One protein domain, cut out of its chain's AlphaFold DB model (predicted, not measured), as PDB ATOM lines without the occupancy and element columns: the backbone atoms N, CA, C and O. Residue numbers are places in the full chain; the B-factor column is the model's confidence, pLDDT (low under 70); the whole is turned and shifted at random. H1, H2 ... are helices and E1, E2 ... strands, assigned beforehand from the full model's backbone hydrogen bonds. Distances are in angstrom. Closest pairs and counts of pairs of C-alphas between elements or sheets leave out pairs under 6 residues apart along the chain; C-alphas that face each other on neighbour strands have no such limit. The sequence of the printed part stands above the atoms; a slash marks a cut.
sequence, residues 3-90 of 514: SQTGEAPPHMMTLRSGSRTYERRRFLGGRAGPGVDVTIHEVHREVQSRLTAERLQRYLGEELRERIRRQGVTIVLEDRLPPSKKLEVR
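What this domain is: This is residues 3 to 90 of the 514 residues of an uncharacterized protein of Acidobacteria bacterium (UniProt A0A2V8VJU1). The hairpin E4 and E5, with helix H2 packed over one of its faces, makes one part of the domain, and a second hairpin, E1 and E2, makes another well away from it. The short strand E3 and the unnamed residues 38 to 44 run through the space between the two parts; H1 lies near one end, and H3 follows H2 at another. The 88 printed residues, 43 of them in named elements, run E1 E2 E3 H1 H2 H3 E4 E5, and the class is mixed, helices and strands. Both two-stranded sheets, E1 - E2 and E4 - E5, are antiparallel. The whole is only just loose, close to compact, with a radius of gyration of the C-alphas of 14.7 A and spans of 35 by 33 by 27 A.

How they stand to each other: E4, residues 76 to 79, and E5, residues 85 to 88, form an antiparallel hairpin at 164 degrees between directions; N 77 and O 87 are 2.8 A apart, within hydrogen-bond range. For H2, residues 53 to 63, the closest C-alphas to E4 are those of Ala 53 and Asp 79, 5.9 A apart. To E5, the closest are those of Ala 53 and Lys 85, 7.1 A. H3, residues 65 to 71, is close but not clearly touching H2, with the C-alphas of Gly 61 and Ile 68 7.9 A apart. Their lines stand at a steep tilt of 69.9 degrees, only just short of about perpendicular, and run the same way. E1, residues 11 to 15, and E2, residues 22 to 26, form the other antiparallel hairpin, at 159 degrees; N 12 and O 25 are 2.8 A apart, within hydrogen-bond range. E3, residues 35 to 37, pairs with no named strand, but its residues 35 to 36 pair antiparallel with residues 3 to 4. E1 and E4 are apart, as are H1, residues 45 to 48, and H2. In H2 and H3 every O i to N i+4 pair is within hydrogen-bond range; H1 is too short for such a pair, and its one O i to N i+3 pair is not within range.

Where its parts are: E1 begins at C-alpha 11, (-46.764, -17.869, 41.231), and measures 13.3 A; E2 measures 13.6 A. H2, the longest helix, begins at C-alpha 53, (-27.055, -30.666, 31.468), and measures 15.1 A. H3 measures 10.1 A and E4 9.9 A. E5, 10.2 A long, ends at C-alpha 88, (-23.941, -21.878, 34.479). E3 and H1 are shorter, 6.9 A and 5.1 A.

The domain as a whole: The two C-alphas farthest apart, those of Glu 7 and Glu 46, are 40.0 A apart. The printed part has no cut and no long link. The mean pLDDT of the printed part is 82.9, and residue 30 is under 70.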
ATOM      1  N   SER A   3     -42.391 -18.355  39.299       88.94
ATOM      2  CA  SER A   3     -41.868 -16.999  39.105       88.94
ATOM      3  C   SER A   3     -42.156 -16.092  40.298       88.94
ATOM      4  O   SER A   3     -43.212 -16.186  40.924       88.94
ATOM      5  N   GLN A   4     -41.217 -15.192  40.587       85.12
ATOM      6  CA  GLN A   4     -41.359 -14.127  41.577       85.12
ATOM      7  C   GLN A   4     -40.740 -12.836  41.041       85.12
ATOM      8  O   GLN A   4     -39.597 -12.833  40.584       85.12
ATOM      9  N   THR A   5     -41.488 -11.738  41.110       82.00
ATOM     10  CA  THR A   5     -41.041 -10.390  40.739       82.00
ATOM     11  C   THR A   5     -40.978  -9.516  41.988       82.00
ATOM     12  O   THR A   5     -42.012  -9.192  42.566       82.00
ATOM     13  N   GLY A   6     -39.769  -9.138  42.411       79.19
ATOM     14  CA  GLY A   6     -39.557  -8.344  43.627       79.19
ATOM     15  C   GLY A   6     -40.130  -9.023  44.877       79.19
ATOM     16  O   GLY A   6     -39.893 -10.209  45.113       79.19
ATOM     17  N   GLU A   7     -40.914  -8.271  45.649       73.81
ATOM     18  CA  GLU A   7     -41.565  -8.727  46.888       73.81
ATOM     19  C   GLU A   7     -42.940  -9.390  46.667       73.81
ATOM     20  O   GLU A   7     -43.577  -9.840  47.618       73.81
ATOM     21  N   ALA A   8     -43.421  -9.477  45.421       79.12
ATOM     22  CA  ALA A   8     -44.717 -10.088  45.130       79.12
ATOM     23  C   ALA A   8     -44.724 -11.595  45.466       79.12
ATOM     24  O   ALA A   8     -43.701 -12.268  45.315       79.12
ATOM     25  N   PRO A   9     -45.875 -12.175  45.862       80.31
ATOM     26  CA  PRO A   9     -45.949 -13.599  46.164       80.31
ATOM     27  C   PRO A   9     -45.635 -14.449  44.918       80.31
ATOM     28  O   PRO A   9     -46.091 -14.119  43.812       80.31
ATOM     29  N   PRO A  10     -44.898 -15.565  45.070       86.31
ATOM     30  CA  PRO A  10     -44.522 -16.402  43.945       86.31
ATOM     31  C   PRO A  10     -45.747 -17.079  43.324       86.31
ATOM     32  O   PRO A  10     -46.691 -17.499  44.001       86.31
ATOM     33  N   HIS A  11     -45.723 -17.204  42.003       86.88
ATOM     34  CA  HIS A  11     -46.764 -17.869  41.231       86.88
ATOM     35  C   HIS A  11     -46.200 -19.109  40.551       86.88
ATOM     36  O   HIS A  11     -45.082 -19.096  40.042       86.88
ATOM     37  N   MET A  12     -46.995 -20.175  40.512       88.88
ATOM     38  CA  MET A  12     -46.679 -21.399  39.796       88.88
ATOM     39  C   MET A  12     -47.527 -21.496  38.531       88.88
ATOM     40  O   MET A  12     -48.749 -21.348  38.571       88.88
ATOM     41  N   MET A  13     -46.860 -21.780  37.420       89.75
ATOM     42  CA  MET A  13     -47.465 -22.166  36.157       89.75
ATOM     43  C   MET A  13     -47.052 -23.596  35.804       89.75
ATOM     44  O   MET A  13     -45.854 -23.910  35.769       89.75
ATOM     45  N   THR A  14     -48.034 -24.438  35.498       87.12
ATOM     46  CA  THR A  14     -47.831 -25.817  35.039       87.12
ATOM     47  C   THR A  14     -48.284 -25.934  33.592       87.12
ATOM     48  O   THR A  14     -49.422 -25.605  33.260       87.12
ATOM     49  N   LEU A  15     -47.378 -26.404  32.735       87.44
ATOM     50  CA  LEU A  15     -47.627 -26.683  31.326       87.44
ATOM     51  C   LEU A  15     -47.385 -28.177  31.093       87.44
ATOM     52  O   LEU A  15     -46.354 -28.698  31.521       87.44
ATOM     53  N   ARG A  16     -48.315 -28.854  30.415       85.06
ATOM     54  CA  ARG A  16     -48.165 -30.262  30.022       85.06
ATOM     55  C   ARG A  16     -47.749 -30.353  28.558       85.06
ATOM     56  O   ARG A  16     -48.268 -29.613  27.724       85.06
ATOM     57  N   SER A  17     -46.834 -31.270  28.247       78.00
ATOM     58  CA  SER A  17     -46.442 -31.546  26.860       78.00
ATOM     59  C   SER A  17     -47.669 -31.931  26.023       78.00
ATOM     60  O   SER A  17     -48.509 -32.697  26.487       78.00
ATOM     61  N   GLY A  18     -47.799 -31.369  24.819       77.31
ATOM     62  CA  GLY A  18     -48.948 -31.590  23.929       77.31
ATOM     63  C   GLY A  18     -50.210 -30.783  24.265       77.31
ATOM     64  O   GLY A  18     -51.131 -30.752  23.451       77.31
ATOM     65  N   SER A  19     -50.255 -30.083  25.404       80.69
ATOM     66  CA  SER A  19     -51.365 -29.189  25.745       80.69
ATOM     67  C   SER A  19     -51.075 -27.742  25.341       80.69
ATOM     68  O   SER A  19     -49.966 -27.240  25.522       80.69
ATOM     69  N   ARG A  20     -52.100 -27.046  24.833       76.62
ATOM     70  CA  ARG A  20     -52.080 -25.590  24.598       76.62
ATOM     71  C   ARG A  20     -52.599 -24.786  25.797       76.62
ATOM     72  O   ARG A  20     -52.567 -23.561  25.762       76.62
ATOM     73  N   THR A  21     -53.083 -25.459  26.839       79.81
ATOM     74  CA  THR A  21     -53.578 -24.835  28.071       79.81
ATOM     75  C   THR A  21     -52.539 -24.932  29.188       79.81
ATOM     76  O   THR A  21     -51.738 -25.870  29.240       79.81
ATOM     77  N   TYR A  22     -52.551 -23.951  30.090       84.62
ATOM     78  CA  TYR A  22     -51.696 -23.915  31.274       84.62
ATOM     79  C   TYR A  22     -52.540 -23.700  32.530       84.62
ATOM     80  O   TYR A  22     -53.555 -23.006  32.504       84.62
ATOM     81  N   GLU A  23     -52.094 -24.264  33.648       86.94
ATOM     82  CA  GLU A  23     -52.673 -23.990  34.961       86.94
ATOM     83  C   GLU A  23     -51.812 -22.965  35.697       86.94
ATOM     84  O   GLU A  23     -50.590 -23.111  35.757       86.94
ATOM     85  N   ARG A  24     -52.440 -21.941  36.285       88.19
ATOM     86  CA  ARG A  24     -51.775 -20.936  37.126       88.19
ATOM     87  C   ARG A  24     -52.332 -21.007  38.544       88.19
ATOM     88  O   ARG A  24     -53.541 -20.920  38.730       88.19
ATOM     89  N   ARG A  25     -51.460 -21.121  39.545       88.12
ATOM     90  CA  ARG A  25     -51.828 -21.116  40.972       88.12
ATOM     91  C   ARG A  25     -50.823 -20.297  41.780       88.12
ATOM     92  O   ARG A  25     -49.696 -20.070  41.337       88.12
ATOM     93  N   ARG A  26     -51.215 -19.841  42.972       82.62
ATOM     94  CA  ARG A  26     -50.276 -19.226  43.922       82.62
ATOM     95  C   ARG A  26     -49.346 -20.309  44.467       82.62
ATOM     96  O   ARG A  26     -49.816 -21.382  44.840       82.62
ATOM     97  N   PHE A  27     -48.044 -20.045  44.487       81.00
ATOM     98  CA  PHE A  27     -47.074 -20.974  45.053       81.00
ATOM     99  C   PHE A  27     -46.938 -20.711  46.556       81.00
ATOM    100  O   PHE A  27     -46.793 -19.565  46.971       81.00
ATOM    101  N   LEU A  28     -47.040 -21.769  47.364       73.94
ATOM    102  CA  LEU A  28     -46.992 -21.680  48.830       73.94
ATOM    103  C   LEU A  28     -45.562 -21.768  49.391       73.94
ATOM    104  O   LEU A  28     -45.350 -21.453  50.556       73.94
ATOM    105  N   GLY A  29     -44.582 -22.180  48.577       71.12
ATOM    106  CA  GLY A  29     -43.162 -22.119  48.931       71.12
ATOM    107  C   GLY A  29     -42.547 -20.746  48.641       71.12
ATOM    108  O   GLY A  29     -43.107 -19.954  47.886       71.12
ATOM    109  N   GLY A  30     -41.377 -20.464  49.216       67.00
ATOM    110  CA  GLY A  30     -40.617 -19.235  48.958       67.00
ATOM    111  C   GLY A  30     -39.482 -19.443  47.952       67.00
ATOM    112  O   GLY A  30     -38.877 -20.515  47.916       67.00
ATOM    113  N   ARG A  31     -39.160 -18.411  47.157       80.06
ATOM    114  CA  ARG A  31     -37.848 -18.297  46.499       80.06
ATOM    115  C   ARG A  31     -36.959 -17.362  47.312       80.06
ATOM    116  O   ARG A  31     -37.448 -16.437  47.949       80.06
ATOM    117  N   ALA A  32     -35.647 -17.559  47.211       70.56
ATOM    118  CA  ALA A  32     -34.656 -16.690  47.846       70.56
ATOM    119  C   ALA A  32     -34.519 -15.300  47.181       70.56
ATOM    120  O   ALA A  32     -33.819 -14.443  47.707       70.56
ATOM    121  N   GLY A  33     -35.159 -15.064  46.028       77.00
ATOM    122  CA  GLY A  33     -35.082 -13.794  45.308       77.00
ATOM    123  C   GLY A  33     -35.907 -13.759  44.014       77.00
ATOM    124  O   GLY A  33     -36.511 -14.775  43.632       77.00
ATOM    125  N   PRO A  34     -35.932 -12.596  43.329       81.44
ATOM    126  CA  PRO A  34     -36.656 -12.418  42.076       81.44
ATOM    127  C   PRO A  34     -36.074 -13.312  40.978       81.44
ATOM    128  O   PRO A  34     -34.861 -13.476  40.864       81.44
ATOM    129  N   GLY A  35     -36.941 -13.907  40.163       84.69
ATOM    130  CA  GLY A  35     -36.528 -14.801  39.086       84.69
ATOM    131  C   GLY A  35     -37.569 -15.855  38.732       84.69
ATOM    132  O   GLY A  35     -38.724 -15.796  39.160       84.69
ATOM    133  N   VAL A  36     -37.140 -16.827  37.927       88.19
ATOM    134  CA  VAL A  36     -37.982 -17.912  37.417       88.19
ATOM    135  C   VAL A  36     -37.252 -19.245  37.541       88.19
ATOM    136  O   VAL A  36     -36.139 -19.385  37.049       88.19
ATOM    137  N   ASP A  37     -37.911 -20.237  38.141       87.19
ATOM    138  CA  ASP A  37     -37.429 -21.612  38.255       87.19
ATOM    139  C   ASP A  37     -38.291 -22.454  37.333       87.19
ATOM    140  O   ASP A  37     -39.522 -22.509  37.453       87.19
ATOM    141  N   VAL A  38     -37.646 -23.107  36.379       88.38
ATOM    142  CA  VAL A  38     -38.311 -23.996  35.436       88.38
ATOM    143  C   VAL A  38     -37.885 -25.417  35.759       88.38
ATOM    144  O   VAL A  38     -36.765 -25.820  35.477       88.38
ATOM    145  N   THR A  39     -38.795 -26.183  36.357       87.81
ATOM    146  CA  THR A  39     -38.590 -27.610  36.613       87.81
ATOM    147  C   THR A  39     -39.234 -28.424  35.501       87.81
ATOM    148  O   THR A  39     -40.456 -28.398  35.334       87.81
ATOM    149  N   ILE A  40     -38.410 -29.157  34.756       86.56
ATOM    150  CA  ILE A  40     -38.855 -30.159  33.790       86.56
ATOM    151  C   ILE A  40     -38.785 -31.513  34.500       86.56
ATOM    152  O   ILE A  40     -37.738 -31.887  35.017       86.56
ATOM    153  N   HIS A  41     -39.908 -32.217  34.577       83.81
ATOM    154  CA  HIS A  41     -40.048 -33.501  35.266       83.81
ATOM    155  C   HIS A  41     -40.899 -34.443  34.408       83.81
ATOM    156  O   HIS A  41     -41.502 -33.995  33.433       83.81
ATOM    157  N   GLU A  42     -40.890 -35.741  34.728       84.00
ATOM    158  CA  GLU A  42     -41.615 -36.782  33.971       84.00
ATOM    159  C   GLU A  42     -41.207 -36.868  32.484       84.00
ATOM    160  O   GLU A  42     -42.004 -37.161  31.594       84.00
ATOM    161  N   VAL A  43     -39.926 -36.620  32.195       82.75
ATOM    162  CA  VAL A  43     -39.370 -36.729  30.839       82.75
ATOM    163  C   VAL A  43     -39.305 -38.197  30.419       82.75
ATOM    164  O   VAL A  43     -38.722 -39.018  31.127       82.75
ATOM    165  N   HIS A  44     -39.837 -38.529  29.240       83.06
ATOM    166  CA  HIS A  44     -39.772 -39.880  28.676       83.06
ATOM    167  C   HIS A  44     -38.319 -40.368  28.520       83.06
ATOM    168  O   HIS A  44     -37.447 -39.601  28.103       83.06
ATOM    169  N   ARG A  45     -38.050 -41.650  28.808       78.19
ATOM    170  CA  ARG A  45     -36.690 -42.232  28.873       78.19
ATOM    171  C   ARG A  45     -35.864 -42.014  27.598       78.19
ATOM    172  O   ARG A  45     -34.660 -41.797  27.662       78.19
ATOM    173  N   GLU A  46     -36.519 -42.008  26.443       79.19
ATOM    174  CA  GLU A  46     -35.888 -41.756  25.140       79.19
ATOM    175  C   GLU A  46     -35.350 -40.321  25.008       79.19
ATOM    176  O   GLU A  46     -34.263 -40.097  24.468       79.19
ATOM    177  N   VAL A  47     -36.081 -39.345  25.554       79.31
ATOM    178  CA  VAL A  47     -35.745 -37.915  25.496       79.31
ATOM    179  C   VAL A  47     -34.730 -37.537  26.578       79.31
ATOM    180  O   VAL A  47     -33.930 -36.625  26.368       79.31
ATOM    181  N   GLN A  48     -34.685 -38.275  27.695       76.44
ATOM    182  CA  GLN A  48     -33.698 -38.068  28.766       76.44
ATOM    183  C   GLN A  48     -32.256 -38.103  28.236       76.44
ATOM    184  O   GLN A  48     -31.451 -37.248  28.594       76.44
ATOM    185  N   SER A  49     -31.947 -39.007  27.296       75.25
ATOM    186  CA  SER A  49     -30.622 -39.088  26.653       75.25
ATOM    187  C   SER A  49     -30.227 -37.827  25.865       75.25
ATOM    188  O   SER A  49     -29.049 -37.594  25.582       75.25
ATOM    189  N   ARG A  50     -31.212 -37.003  25.480       76.75
ATOM    190  CA  ARG A  50     -31.021 -35.768  24.710       76.75
ATOM    191  C   ARG A  50     -31.005 -34.512  25.576       76.75
ATOM    192  O   ARG A  50     -30.386 -33.535  25.162       76.75
ATOM    193  N   LEU A  51     -31.613 -34.552  26.760       81.62
ATOM    194  CA  LEU A  51     -31.738 -33.430  27.696       81.62
ATOM    195  C   LEU A  51     -30.681 -33.476  28.814       81.62
ATOM    196  O   LEU A  51     -31.002 -33.263  29.977       81.62
ATOM    197  N   THR A  52     -29.419 -33.752  28.475       84.94
ATOM    198  CA  THR A  52     -28.331 -33.678  29.464       84.94
ATOM    199  C   THR A  52     -28.007 -32.224  29.808       84.94
ATOM    200  O   THR A  52     -28.188 -31.329  28.973       84.94
ATOM    201  N   ALA A  53     -27.475 -31.991  31.012       84.88
ATOM    202  CA  ALA A  53     -27.055 -30.666  31.468       84.88
ATOM    203  C   ALA A  53     -26.153 -29.944  30.448       84.88
ATOM    204  O   ALA A  53     -26.373 -28.775  30.144       84.88
ATOM    205  N   GLU A  54     -25.180 -30.647  29.858       86.50
ATOM    206  CA  GLU A  54     -24.237 -30.082  28.885       86.50
ATOM    207  C   GLU A  54     -24.909 -29.734  27.552       86.50
ATOM    208  O   GLU A  54     -24.619 -28.698  26.949       86.50
ATOM    209  N   ARG A  55     -25.836 -30.579  27.076       86.44
ATOM    210  CA  ARG A  55     -26.575 -30.317  25.833       86.44
ATOM    211  C   ARG A  55     -27.510 -29.126  25.991       86.44
ATOM    212  O   ARG A  55     -27.567 -28.291  25.092       86.44
ATOM    213  N   LEU A  56     -28.188 -29.027  27.135       87.38
ATOM    214  CA  LEU A  56     -29.031 -27.885  27.480       87.38
ATOM    215  C   LEU A  56     -28.215 -26.607  27.664       87.38
ATOM    216  O   LEU A  56     -28.637 -25.558  27.186       87.38
ATOM    217  N   GLN A  57     -27.042 -26.686  28.295       89.75
ATOM    218  CA  GLN A  57     -26.141 -25.543  28.444       89.75
ATOM    219  C   GLN A  57     -25.737 -24.991  27.076       89.75
ATOM    220  O   GLN A  57     -25.842 -23.788  26.850       89.75
ATOM    221  N   ARG A  58     -25.331 -25.868  26.149       86.06
ATOM    222  CA  ARG A  58     -24.990 -25.478  24.777       86.06
ATOM    223  C   ARG A  58     -26.189 -24.864  24.051       86.06
ATOM    224  O   ARG A  58     -26.087 -23.750  23.557       86.06
ATOM    225  N   TYR A  59     -27.331 -25.551  24.066       86.88
ATOM    226  CA  TYR A  59     -28.554 -25.088  23.405       86.88
ATOM    227  C   TYR A  59     -29.010 -23.713  23.918       86.88
ATOM    228  O   TYR A  59     -29.238 -22.803  23.129       86.88
ATOM    229  N   LEU A  60     -29.091 -23.521  25.239       87.69
ATOM    230  CA  LEU A  60     -29.496 -22.240  25.826       87.69
ATOM    231  C   LEU A  60     -28.454 -21.138  25.604       87.69
ATOM    232  O   LEU A  60     -28.827 -19.979  25.433       87.69
ATOM    233  N   GLY A  61     -27.166 -21.492  25.582       85.50
ATOM    234  CA  GLY A  61     -26.079 -20.565  25.277       85.50
ATOM    235  C   GLY A  61     -26.134 -20.019  23.848       85.50
ATOM    236  O   GLY A  61     -25.703 -18.890  23.622       85.50
ATOM    237  N   GLU A  62     -26.689 -20.785  22.905       83.88
ATOM    238  CA  GLU A  62     -26.937 -20.371  21.517       83.88
ATOM    239  C   GLU A  62     -28.270 -19.617  21.364       83.88
ATOM    240  O   GLU A  62     -28.312 -18.533  20.783       83.88
ATOM    241  N   GLU A  63     -29.357 -20.157  21.920       84.50
ATOM    242  CA  GLU A  63     -30.718 -19.612  21.803       84.50
ATOM    243  C   GLU A  63     -30.897 -18.258  22.495       84.50
ATOM    244  O   GLU A  63     -31.577 -17.365  21.984       84.50
ATOM    245  N   LEU A  64     -30.294 -18.107  23.676       83.75
ATOM    246  CA  LEU A  64     -30.431 -16.929  24.535       83.75
ATOM    247  C   LEU A  64     -29.130 -16.125  24.614       83.75
ATOM    248  O   LEU A  64     -28.971 -15.305  25.518       83.75
ATOM    249  N   ARG A  65     -28.201 -16.342  23.672       84.69
ATOM    250  CA  ARG A  65     -26.871 -15.718  23.637       84.69
ATOM    251  C   ARG A  65     -26.920 -14.215  23.907       84.69
ATOM    252  O   ARG A  65     -26.305 -13.722  24.854       84.69
ATOM    253  N   GLU A  66     -27.664 -13.493  23.074       81.62
ATOM    254  CA  GLU A  66     -27.768 -12.035  23.143       81.62
ATOM    255  C   GLU A  66     -28.452 -11.574  24.432       81.62
ATOM    256  O   GLU A  66     -28.078 -10.547  24.998       81.62
ATOM    257  N   ARG A  67     -29.410 -12.357  24.944       82.25
ATOM    258  CA  ARG A  67     -30.074 -12.075  26.218       82.25
ATOM    259  C   ARG A  67     -29.105 -12.183  27.397       82.25
ATOM    260  O   ARG A  67     -29.053 -11.263  28.210       82.25
ATOM    261  N   ILE A  68     -28.306 -13.250  27.461       84.50
ATOM    262  CA  ILE A  68     -27.286 -13.443  28.506       84.50
ATOM    263  C   ILE A  68     -26.248 -12.316  28.434       84.50
ATOM    264  O   ILE A  68     -25.925 -11.697  29.445       84.50
ATOM    265  N   ARG A  69     -25.769 -11.995  27.226       81.81
ATOM    266  CA  ARG A  69     -24.725 -10.983  27.019       81.81
ATOM    267  C   ARG A  69     -25.180  -9.555  27.334       81.81
ATOM    268  O   ARG A  69     -24.383  -8.784  27.856       81.81
ATOM    269  N   ARG A  70     -26.412  -9.173  26.974       77.44
ATOM    270  CA  ARG A  70     -26.865  -7.768  27.045       77.44
ATOM    271  C   ARG A  70     -27.732  -7.450  28.248       77.44
ATOM    272  O   ARG A  70     -27.600  -6.373  28.813       77.44
ATOM    273  N   GLN A  71     -28.645  -8.350  28.601       77.56
ATOM    274  CA  GLN A  71     -29.579  -8.129  29.707       77.56
ATOM    275  C   GLN A  71     -29.003  -8.612  31.046       77.56
ATOM    276  O   GLN A  71     -29.653  -8.453  32.073       77.56
ATOM    277  N   GLY A  72     -27.801  -9.210  31.046       76.56
ATOM    278  CA  GLY A  72     -27.135  -9.694  32.256       76.56
ATOM    279  C   GLY A  72     -27.878 -10.843  32.940       76.56
ATOM    280  O   GLY A  72     -27.733 -11.044  34.142       76.56
ATOM    281  N   VAL A  73     -28.712 -11.577  32.197       82.81
ATOM    282  CA  VAL A  73     -29.508 -12.676  32.752       82.81
ATOM    283  C   VAL A  73     -28.596 -13.862  33.044       82.81
ATOM    284  O   VAL A  73     -28.042 -14.467  32.126       82.81
ATOM    285  N   THR A  74     -28.492 -14.237  34.316       84.88
ATOM    286  CA  THR A  74     -27.799 -15.456  34.740       84.88
ATOM    287  C   THR A  74     -28.753 -16.643  34.674       84.88
ATOM    288  O   THR A  74     -29.805 -16.646  35.315       84.88
ATOM    289  N   ILE A  75     -28.384 -17.672  33.911       87.81
ATOM    290  CA  ILE A  75     -29.141 -18.924  33.820       87.81
ATOM    291  C   ILE A  75     -28.285 -20.036  34.419       87.81
ATOM    292  O   ILE A  75     -27.154 -20.265  33.989       87.81
ATOM    293  N   VAL A  76     -28.839 -20.743  35.400       89.44
ATOM    294  CA  VAL A  76     -28.182 -21.870  36.065       89.44
ATOM    295  C   VAL A  76     -28.999 -23.131  35.818       89.44
ATOM    296  O   VAL A  76     -30.193 -23.175  36.103       89.44
ATOM    297  N   LEU A  77     -28.342 -24.151  35.276       88.69
ATOM    298  CA  LEU A  77     -28.888 -25.483  35.075       88.69
ATOM    299  C   LEU A  77     -28.498 -26.369  36.250       88.69
ATOM    300  O   LEU A  77     -27.323 -26.462  36.604       88.69
ATOM    301  N   GLU A  78     -29.486 -27.032  36.831       87.62
ATOM    302  CA  GLU A  78     -29.302 -28.024  37.883       87.62
ATOM    303  C   GLU A  78     -29.890 -29.348  37.395       87.62
ATOM    304  O   GLU A  78     -31.107 -29.493  37.270       87.62
ATOM    305  N   ASP A  79     -29.015 -30.299  37.091       85.06
ATOM    306  CA  ASP A  79     -29.394 -31.670  36.790       85.06
ATOM    307  C   ASP A  79     -29.376 -32.478  38.086       85.06
ATOM    308  O   ASP A  79     -28.340 -32.630  38.741       85.06
ATOM    309  N   ARG A  80     -30.561 -32.948  38.476       82.75
ATOM    310  CA  ARG A  80     -30.781 -33.730  39.697       82.75
ATOM    311  C   ARG A  80     -30.631 -35.233  39.464       82.75
ATOM    312  O   ARG A  80     -30.783 -35.997  40.415       82.75
ATOM    313  N   LEU A  81     -30.346 -35.670  38.233       78.38
ATOM    314  CA  LEU A  81     -30.034 -37.066  37.941       78.38
ATOM    315  C   LEU A  81     -28.609 -37.396  38.413       78.38
ATOM    316  O   LEU A  81     -27.710 -36.586  38.213       78.38
ATOM    317  N   PRO A  82     -28.360 -38.564  39.030       71.56
ATOM    318  CA  PRO A  82     -27.013 -38.956  39.438       71.56
ATOM    319  C   PRO A  82     -26.097 -39.204  38.222       71.56
ATOM    320  O   PRO A  82     -26.475 -39.981  37.342       71.56
ATOM    321  N   PRO A  83     -24.874 -38.638  38.176       74.00
ATOM    322  CA  PRO A  83     -24.291 -37.689  39.129       74.00
ATOM    323  C   PRO A  83     -24.881 -36.282  38.961       74.00
ATOM    324  O   PRO A  83     -24.896 -35.753  37.849       74.00
ATOM    325  N   SER A  84     -25.312 -35.665  40.068       80.25
ATOM    326  CA  SER A  84     -25.906 -34.329  40.025       80.25
ATOM    327  C   SER A  84     -24.895 -33.295  39.539       80.25
ATOM    328  O   SER A  84     -23.716 -33.313  39.910       80.25
ATOM    329  N   LYS A  85     -25.349 -32.383  38.679       85.81
ATOM    330  CA  LYS A  85     -24.499 -31.364  38.057       85.81
ATOM    331  C   LYS A  85     -25.161 -30.005  38.126       85.81
ATOM    332  O   LYS A  85     -26.349 -29.865  37.856       85.81
ATOM    333  N   LYS A  86     -24.363 -28.987  38.431       88.31
ATOM    334  CA  LYS A  86     -24.776 -27.586  38.388       88.31
ATOM    335  C   LYS A  86     -23.891 -26.844  37.396       88.31
ATOM    336  O   LYS A  86     -22.677 -26.806  37.578       88.31
ATOM    337  N   LEU A  87     -24.487 -26.295  36.340       89.75
ATOM    338  CA  LEU A  87     -23.785 -25.618  35.249       89.75
ATOM    339  C   LEU A  87     -24.379 -24.229  35.019       89.75
ATOM    340  O   LEU A  87     -25.589 -24.072  34.906       89.75
ATOM    341  N   GLU A  88     -23.529 -23.216  34.904       90.19
ATOM    342  CA  GLU A  88     -23.941 -21.878  34.479       90.19
ATOM    343  C   GLU A  88     -23.929 -21.787  32.949       90.19
ATOM    344  O   GLU A  88     -22.964 -22.205  32.302       90.19
ATOM    345  N   VAL A  89     -24.991 -21.254  32.347       89.62
ATOM    346  CA  VAL A  89     -25.076 -21.084  30.892       89.62
ATOM    347  C   VAL A  89     -24.265 -19.863  30.475       89.62
ATOM    348  O   VAL A  89     -24.565 -18.740  30.870       89.62
ATOM    349  N   ARG A  90     -23.247 -20.084  29.638       87.44
ATOM    350  CA  ARG A  90     -22.425 -19.018  29.053       87.44
ATOM    351  C   ARG A  90     -22.888 -18.718  27.626       87.44
ATOM    352  O   ARG A  90     -23.311 -19.646  26.936       87.44
TER     353      ARG A  90